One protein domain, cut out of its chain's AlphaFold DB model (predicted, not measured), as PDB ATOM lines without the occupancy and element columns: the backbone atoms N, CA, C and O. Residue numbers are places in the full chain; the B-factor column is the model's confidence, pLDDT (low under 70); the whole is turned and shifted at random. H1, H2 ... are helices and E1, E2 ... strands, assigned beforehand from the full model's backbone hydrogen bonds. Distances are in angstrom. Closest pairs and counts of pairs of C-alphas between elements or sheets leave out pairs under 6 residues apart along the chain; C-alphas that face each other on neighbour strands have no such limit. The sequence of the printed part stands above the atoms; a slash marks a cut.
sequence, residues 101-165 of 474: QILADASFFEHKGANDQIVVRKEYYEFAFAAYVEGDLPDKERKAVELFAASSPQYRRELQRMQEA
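What this domain is: This is residues 101 to 165 of the 474 residues of an uncharacterized protein of Bacteroidia bacterium (UniProt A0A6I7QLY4). Helices H2, H3 and H4 pack in a triangle; hairpin E1-E2 packs on H3 mainly through E2, with short H1 off to one side. The 65 printed residues run H1 E1 E2 H2 H3 H4, mostly helix, with an antiparallel sheet; compact, radius of gyration of the C-alphas 11.5 A, spans 35 by 26 by 20 A.

Where its parts are: H1, residues 101 to 105, begins at C-alpha (225.161, 125.451, -8.607). E1 is 109 to 112, E2 117 to 120, H2 125 to 134, H3 139 to 151, 18.4 A long, and H4 153 to 164, ending at C-alpha (246.584, 130.616, 11.480).

How they stand to each other: In hairpin E1-E2, N 110 and O 119 are 2.8 A apart. Closest C-alphas are Val 119 and Ala 144 for E2 and H3, 5.4 A. H2 touches H3, residues 142 to 145 alone, and H4, residues 159 to 163 alone: C-alphas Tyr 132 and Arg 142, 6.2 A; Val 133 and Gln 163, 5.8 A. H3 and H4 touch only at the corner, Ala 149 and Arg 156, 4.7 A. O i to N i+4 pairs are within hydrogen-bond range throughout H2 and H3, 7 of 8 in H4, 0 of 1 in H1, with 2 of 2 i+3.

The domain as a whole: The printed part has no cut; the links are tight. Residues 101 to 106 are under pLDDT 70.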
ATOM      1  N   GLN A 101     226.551 125.923  -8.644       46.00
ATOM      2  CA  GLN A 101     225.161 125.451  -8.607       46.00
ATOM      3  C   GLN A 101     224.849 124.820  -7.233       46.00
ATOM      4  O   GLN A 101     223.809 125.099  -6.646       46.00
ATOM      5  N   ILE A 102     225.804 124.059  -6.679       51.91
ATOM      6  CA  ILE A 102     225.800 123.565  -5.297       51.91
ATOM      7  C   ILE A 102     225.693 124.731  -4.308       51.91
ATOM      8  O   ILE A 102     224.835 124.681  -3.445       51.91
ATOM      9  N   LEU A 103     226.466 125.811  -4.454       51.41
ATOM     10  CA  LEU A 103     226.415 126.971  -3.546       51.41
ATOM     11  C   LEU A 103     225.046 127.683  -3.473       51.41
ATOM     12  O   LEU A 103     224.840 128.477  -2.558       51.41
ATOM     13  N   ALA A 104     224.121 127.429  -4.407       46.94
ATOM     14  CA  ALA A 104     222.777 128.012  -4.392       46.94
ATOM     15  C   ALA A 104     221.735 127.160  -3.633       46.94
ATOM     16  O   ALA A 104     220.857 127.734  -2.993       46.94
ATOM     17  N   ASP A 105     221.839 125.825  -3.681       49.34
ATOM     18  CA  ASP A 105     220.893 124.885  -3.039       49.34
ATOM     19  C   ASP A 105     221.480 124.164  -1.806       49.34
ATOM     20  O   ASP A 105     220.749 123.739  -0.907       49.34
ATOM     21  N   ALA A 106     222.804 124.011  -1.727       55.62
ATOM     22  CA  ALA A 106     223.484 123.375  -0.607       55.62
ATOM     23  C   ALA A 106     223.718 124.387   0.517       55.62
ATOM     24  O   ALA A 106     224.775 125.010   0.630       55.62
ATOM     25  N   SER A 107     222.743 124.479   1.420       70.81
ATOM     26  CA  SER A 107     223.002 125.005   2.756       70.81
ATOM     27  C   SER A 107     224.193 124.255   3.372       70.81
ATOM     28  O   SER A 107     224.130 123.037   3.570       70.81
ATOM     29  N   PHE A 108     225.274 124.971   3.712       79.81
ATOM     30  CA  PHE A 108     226.449 124.407   4.406       79.81
ATOM     31  C   PHE A 108     226.068 123.696   5.716       79.81
ATOM     32  O   PHE A 108     226.782 122.820   6.211       79.81
ATOM     33  N   PHE A 109     224.909 124.076   6.256       83.50
ATOM     34  CA  PHE A 109     224.313 123.545   7.460       83.50
ATOM     35  C   PHE A 109     223.025 122.762   7.177       83.50
ATOM     36  O   PHE A 109     222.197 123.136   6.342       83.50
ATOM     37  N   GLU A 110     222.837 121.684   7.925       86.00
ATOM     38  CA  GLU A 110     221.578 120.966   8.094       86.00
ATOM     39  C   GLU A 110     220.878 121.438   9.363       86.00
ATOM     40  O   GLU A 110     221.495 121.530  10.423       86.00
ATOM     41  N   HIS A 111     219.571 121.667   9.269       85.44
ATOM     42  CA  HIS A 111     218.711 121.917  10.419       85.44
ATOM     43  C   HIS A 111     218.093 120.584  10.851       85.44
ATOM     44  O   HIS A 111     217.330 119.975  10.098       85.44
ATOM     45  N   LYS A 112     218.454 120.090  12.040       83.31
ATOM     46  CA  LYS A 112     218.019 118.787  12.562       83.31
ATOM     47  C   LYS A 112     217.027 118.935  13.715       83.31
ATOM     48  O   LYS A 112     217.259 119.654  14.686       83.31
ATOM     49  N   GLY A 113     215.932 118.180  13.612       76.50
ATOM     50  CA  GLY A 113     214.898 118.059  14.640       76.50
ATOM     51  C   GLY A 113     214.010 119.297  14.822       76.50
ATOM     52  O   GLY A 113     214.221 120.349  14.226       76.50
ATOM     53  N   ALA A 114     213.013 119.167  15.700       71.12
ATOM     54  CA  ALA A 114     212.036 120.221  15.996       71.12
ATOM     55  C   ALA A 114     212.625 121.463  16.703       71.12
ATOM     56  O   ALA A 114     211.949 122.481  16.814       71.12
ATOM     57  N   ASN A 115     213.877 121.385  17.169       76.62
ATOM     58  CA  ASN A 115     214.553 122.437  17.931       76.62
ATOM     59  C   ASN A 115     215.478 123.323  17.073       76.62
ATOM     60  O   ASN A 115     216.259 124.082  17.644       76.62
ATOM     61  N   ASP A 116     215.419 123.225  15.737       81.12
ATOM     62  CA  ASP A 116     216.240 124.034  14.818       81.12
ATOM     63  C   ASP A 116     217.758 123.877  15.079       81.12
ATOM     64  O   ASP A 116     218.515 124.849  15.146       81.12
ATOM     65  N   GLN A 117     218.221 122.637  15.301       83.19
ATOM     66  CA  GLN A 117     219.632 122.381  15.591       83.19
ATOM     67  C   GLN A 117     220.462 122.443  14.308       83.19
ATOM     68  O   GLN A 117     220.388 121.552  13.466       83.19
ATOM     69  N   ILE A 118     221.290 123.477  14.196       87.44
ATOM     70  CA  ILE A 118     222.212 123.681  13.077       87.44
ATOM     71  C   ILE A 118     223.411 122.725  13.208       87.44
ATOM     72  O   ILE A 118     224.055 122.672  14.256       87.44
ATOM     73  N   VAL A 119     223.718 121.974  12.146       90.31
ATOM     74  CA  VAL A 119     224.825 121.003  12.067       90.31
ATOM     75  C   VAL A 119     225.563 121.172  10.737       90.31
ATOM     76  O   VAL A 119     224.926 121.231   9.694       90.31
ATOM     77  N   VAL A 120     226.896 121.230  10.745       91.31
ATOM     78  CA  VAL A 120     227.706 121.337   9.513       91.31
ATOM     79  C   VAL A 120     227.624 120.044   8.693       91.31
ATOM     80  O   VAL A 120     227.762 118.949   9.247       91.31
ATOM     81  N   ARG A 121     227.432 120.159   7.371       90.62
ATOM     82  CA  ARG A 121     227.519 119.022   6.440       90.62
ATOM     83  C   ARG A 121     228.972 118.619   6.209       90.62
ATOM     84  O   ARG A 121     229.822 119.472   5.952       90.62
ATOM     85  N   LYS A 122     229.263 117.315   6.245       90.19
ATOM     86  CA  LYS A 122     230.634 116.795   6.114       90.19
ATOM     87  C   LYS A 122     231.234 117.065   4.730       90.19
ATOM     88  O   LYS A 122     232.444 117.187   4.605       90.19
ATOM     89  N   GLU A 123     230.400 117.194   3.710       87.31
ATOM     90  CA  GLU A 123     230.785 117.421   2.316       87.31
ATOM     91  C   GLU A 123     231.188 118.884   2.057       87.31
ATOM     92  O   GLU A 123     231.830 119.174   1.052       87.31
ATOM     93  N   TYR A 124     230.829 119.803   2.965       88.69
ATOM     94  CA  TYR A 124     230.993 121.253   2.795       88.69
ATOM     95  C   TYR A 124     231.644 121.951   4.000       88.69
ATOM     96  O   TYR A 124     231.616 123.180   4.096       88.69
ATOM     97  N   TYR A 125     232.239 121.187   4.923       92.56
ATOM     98  CA  TYR A 125     232.823 121.723   6.156       92.56
ATOM     99  C   TYR A 125     233.924 122.768   5.898       92.56
ATOM    100  O   TYR A 125     234.024 123.728   6.653       92.56
ATOM    101  N   GLU A 126     234.686 122.641   4.808       92.81
ATOM    102  CA  GLU A 126     235.750 123.581   4.418       92.81
ATOM    103  C   GLU A 126     235.201 124.987   4.138       92.81
ATOM    104  O   GLU A 126     235.771 125.978   4.593       92.81
ATOM    105  N   PHE A 127     234.043 125.087   3.476       90.44
ATOM    106  CA  PHE A 127     233.362 126.365   3.241       90.44
ATOM    107  C   PHE A 127     232.816 126.959   4.543       90.44
ATOM    108  O   PHE A 127     232.953 128.158   4.782       90.44
ATOM    109  N   ALA A 128     232.258 126.121   5.425       90.88
ATOM    110  CA  ALA A 128     231.823 126.557   6.750       90.88
ATOM    111  C   ALA A 128     233.007 127.030   7.618       90.88
ATOM    112  O   ALA A 128     232.865 127.973   8.395       90.88
ATOM    113  N   PHE A 129     234.189 126.422   7.472       95.12
ATOM    114  CA  PHE A 129     235.412 126.833   8.164       95.12
ATOM    115  C   PHE A 129     235.979 128.137   7.594       95.12
ATOM    116  O   PHE A 129     236.392 128.996   8.370       95.12
ATOM    117  N   ALA A 130     235.944 128.335   6.273       93.19
ATOM    118  CA  ALA A 130     236.319 129.603   5.649       93.19
ATOM    119  C   ALA A 130     235.436 130.752   6.166       93.19
ATOM    120  O   ALA A 130     235.952 131.694   6.765       93.19
ATOM    121  N   ALA A 131     234.108 130.608   6.080       90.19
ATOM    122  CA  ALA A 131     233.159 131.609   6.576       90.19
ATOM    123  C   ALA A 131     233.304 131.872   8.092       90.19
ATOM    124  O   ALA A 131     233.184 133.013   8.547       90.19
ATOM    125  N   TYR A 132     233.613 130.838   8.886       94.31
ATOM    126  CA  TYR A 132     233.937 130.980  10.311       94.31
ATOM    127  C   TYR A 132     235.171 131.863  10.538       94.31
ATOM    128  O   TYR A 132     235.158 132.733  11.409       94.31
ATOM    129  N   VAL A 133     236.248 131.620   9.785       94.50
ATOM    130  CA  VAL A 133     237.529 132.331   9.918       94.50
ATOM    131  C   VAL A 133     237.427 133.768   9.405       94.50
ATOM    132  O   VAL A 133     238.007 134.676  10.003       94.50
ATOM    133  N   GLU A 134     236.675 133.994   8.331       91.12
ATOM    134  CA  GLU A 134     236.426 135.326   7.775       91.12
ATOM    135  C   GLU A 134     235.556 136.174   8.717       91.12
ATOM    136  O   GLU A 134     235.856 137.357   8.912       91.12
ATOM    137  N   GLY A 135     234.611 135.542   9.424       89.75
ATOM    138  CA  GLY A 135     233.721 136.173  10.404       89.75
ATOM    139  C   GLY A 135     232.287 136.370   9.906       89.75
ATOM    140  O   GLY A 135     231.525 137.098  10.539       89.75
ATOM    141  N   ASP A 136     231.922 135.710   8.807       89.88
ATOM    142  CA  ASP A 136     230.660 135.905   8.087       89.88
ATOM    143  C   ASP A 136     229.505 135.034   8.624       89.88
ATOM    144  O   ASP A 136     228.367 135.153   8.167       89.88
ATOM    145  N   LEU A 137     229.764 134.178   9.622       86.56
ATOM    146  CA  LEU A 137     228.751 133.318  10.247       86.56
ATOM    147  C   LEU A 137     228.067 133.960  11.474       86.56
ATOM    148  O   LEU A 137     228.752 134.444  12.383       86.56
ATOM    149  N   PRO A 138     226.727 133.863  11.603       89.75
ATOM    150  CA  PRO A 138     226.007 134.249  12.816       89.75
ATOM    151  C   PRO A 138     226.303 133.297  13.992       89.75
ATOM    152  O   PRO A 138     226.638 132.129  13.809       89.75
ATOM    153  N   ASP A 139     226.101 133.763  15.233       89.88
ATOM    154  CA  ASP A 139     226.490 133.038  16.462       89.88
ATOM    155  C   ASP A 139     225.957 131.594  16.581       89.88
ATOM    156  O   ASP A 139     226.601 130.757  17.216       89.88
ATOM    157  N   LYS A 140     224.782 131.282  16.007       88.19
ATOM    158  CA  LYS A 140     224.239 129.909  15.996       88.19
ATOM    159  C   LYS A 140     225.079 128.978  15.110       88.19
ATOM    160  O   LYS A 140     225.458 127.894  15.542       88.19
ATOM    161  N   GLU A 141     225.370 129.414  13.887       89.88
ATOM    162  CA  GLU A 141     226.161 128.676  12.895       89.88
ATOM    163  C   GLU A 141     227.626 128.583  13.324       89.88
ATOM    164  O   GLU A 141     228.233 127.518  13.234       89.88
ATOM    165  N   ARG A 142     228.163 129.657  13.916       93.25
ATOM    166  CA  ARG A 142     229.516 129.674  14.478       93.25
ATOM    167  C   ARG A 142     229.707 128.592  15.555       93.25
ATOM    168  O   ARG A 142     230.670 127.831  15.502       93.25
ATOM    169  N   LYS A 143     228.724 128.418  16.451       93.94
ATOM    170  CA  LYS A 143     228.698 127.305  17.423       93.94
ATOM    171  C   LYS A 143     228.547 125.929  16.770       93.94
ATOM    172  O   LYS A 143     229.115 124.962  17.270       93.94
ATOM    173  N   ALA A 144     227.798 125.815  15.670       93.44
ATOM    174  CA  ALA A 144     227.691 124.558  14.926       93.44
ATOM    175  C   ALA A 144     229.044 124.145  14.317       93.44
ATOM    176  O   ALA A 144     229.400 122.967  14.374       93.44
ATOM    177  N   VAL A 145     229.826 125.108  13.813       95.50
ATOM    178  CA  VAL A 145     231.209 124.891  13.356       95.50
ATOM    179  C   VAL A 145     232.130 124.485  14.506       95.50
ATOM    180  O   VAL A 145     232.850 123.500  14.369       95.50
ATOM    181  N   GLU A 146     232.076 125.169  15.655       95.56
ATOM    182  CA  GLU A 146     232.861 124.807  16.851       95.56
ATOM    183  C   GLU A 146     232.565 123.369  17.315       95.56
ATOM    184  O   GLU A 146     233.489 122.594  17.566       95.56
ATOM    185  N   LEU A 147     231.286 122.976  17.369       94.94
ATOM    186  CA  LEU A 147     230.863 121.615  17.723       94.94
ATOM    187  C   LEU A 147     231.302 120.576  16.679       94.94
ATOM    188  O   LEU A 147     231.765 119.495  17.047       94.94
ATOM    189  N   PHE A 148     231.204 120.894  15.385       95.94
ATOM    190  CA  PHE A 148     231.664 120.009  14.313       95.94
ATOM    191  C   PHE A 148     233.187 119.827  14.343       95.94
ATOM    192  O   PHE A 148     233.671 118.696  14.326       95.94
ATOM    193  N   ALA A 149     233.955 120.909  14.483       96.38
ATOM    194  CA  ALA A 149     235.407 120.849  14.633       96.38
ATOM    195  C   ALA A 149     235.824 120.127  15.926       96.38
ATOM    196  O   ALA A 149     236.830 119.419  15.949       96.38
ATOM    197  N   ALA A 150     235.037 120.235  17.000       95.50
ATOM    198  CA  ALA A 150     235.269 119.483  18.226       95.50
ATOM    199  C   ALA A 150     235.028 117.969  18.072       95.50
ATOM    200  O   ALA A 150     235.672 117.213  18.801       95.50
ATOM    201  N   SER A 151     234.176 117.536  17.130       95.50
ATOM    202  CA  SER A 151     233.807 116.124  16.921       95.50
ATOM    203  C   SER A 151     234.952 115.224  16.433       95.50
ATOM    204  O   SER A 151     234.908 114.016  16.658       95.50
ATOM    205  N   SER A 152     235.990 115.791  15.802       96.00
ATOM    206  CA  SER A 152     237.153 115.042  15.310       96.00
ATOM    207  C   SER A 152     238.470 115.799  15.533       96.00
ATOM    208  O   SER A 152     238.573 116.973  15.169       96.00
ATOM    209  N   PRO A 153     239.537 115.137  16.032       96.94
ATOM    210  CA  PRO A 153     240.879 115.719  16.113       96.94
ATOM    211  C   PRO A 153     241.495 116.117  14.762       96.94
ATOM    212  O   PRO A 153     242.516 116.807  14.750       96.94
ATOM    213  N   GLN A 154     240.937 115.657  13.636       96.50
ATOM    214  CA  GLN A 154     241.325 116.113  12.299       96.50
ATOM    215  C   GLN A 154     240.749 117.510  12.029       96.50
ATOM    216  O   GLN A 154     241.511 118.465  11.887       96.50
ATOM    217  N   TYR A 155     239.421 117.643  12.080       96.62
ATOM    218  CA  TYR A 155     238.714 118.898  11.815       96.62
ATOM    219  C   TYR A 155     239.156 120.040  12.734       96.62
ATOM    220  O   TYR A 155     239.306 121.173  12.282       96.62
ATOM    221  N   ARG A 156     239.463 119.751  14.005       96.75
ATOM    222  CA  ARG A 156     240.049 120.743  14.923       96.75
ATOM    223  C   ARG A 156     241.379 121.310  14.412       96.75
ATOM    224  O   ARG A 156     241.588 122.515  14.483       96.75
ATOM    225  N   ARG A 157     242.262 120.452  13.885       97.00
ATOM    226  CA  ARG A 157     243.568 120.846  13.323       97.00
ATOM    227  C   ARG A 157     243.440 121.541  11.967       97.00
ATOM    228  O   ARG A 157     244.285 122.356  11.622       97.00
ATOM    229  N   GLU A 158     242.411 121.236  11.185       96.44
ATOM    230  CA  GLU A 158     242.111 121.951   9.936       96.44
ATOM    231  C   GLU A 158     241.574 123.356  10.211       96.44
ATOM    232  O   GLU A 158     242.142 124.317   9.696       96.44
ATOM    233  N   LEU A 159     240.588 123.501  11.104       96.62
ATOM    234  CA  LEU A 159     240.077 124.812  11.513       96.62
ATOM    235  C   LEU A 159     241.187 125.691  12.111       96.62
ATOM    236  O   LEU A 159     241.299 126.858  11.744       96.62
ATOM    237  N   GLN A 160     242.041 125.125  12.972       96.50
ATOM    238  CA  GLN A 160     243.195 125.835  13.530       96.50
ATOM    239  C   GLN A 160     244.156 126.320  12.431       96.50
ATOM    240  O   GLN A 160     244.501 127.498  12.405       96.50
ATOM    241  N   ARG A 161     244.535 125.458  11.475       96.25
ATOM    242  CA  ARG A 161     245.404 125.859  10.352       96.25
ATOM    243  C   ARG A 161     244.782 126.967   9.498       96.25
ATOM    244  O   ARG A 161     245.500 127.854   9.051       96.25
ATOM    245  N   MET A 162     243.463 126.956   9.290       95.56
ATOM    246  CA  MET A 162     242.771 128.034   8.570       95.56
ATOM    247  C   MET A 162     242.748 129.348   9.366       95.56
ATOM    248  O   MET A 162     242.919 130.412   8.778       95.56
ATOM    249  N   GLN A 163     242.600 129.292  10.696       94.38
ATOM    250  CA  GLN A 163     242.723 130.466  11.572       94.38
ATOM    251  C   GLN A 163     244.139 131.061  11.538       94.38
ATOM    252  O   GLN A 163     244.284 132.277  11.442       94.38
ATOM    253  N   GLU A 164     245.172 130.216  11.576       94.12
ATOM    254  CA  GLU A 164     246.584 130.616  11.480       94.12
ATOM    255  C   GLU A 164     246.932 131.185  10.092       94.12
ATOM    256  O   GLU A 164     247.679 132.156   9.990       94.12
ATOM    257  N   ALA A 165     246.331 130.647   9.025       91.00
ATOM    258  CA  ALA A 165     246.473 131.142   7.654       91.00
ATOM    259  C   ALA A 165     245.677 132.432   7.360       91.00
ATOM    260  O   ALA A 165     245.727 132.944   6.238       91.00
TER     261      ALA A 165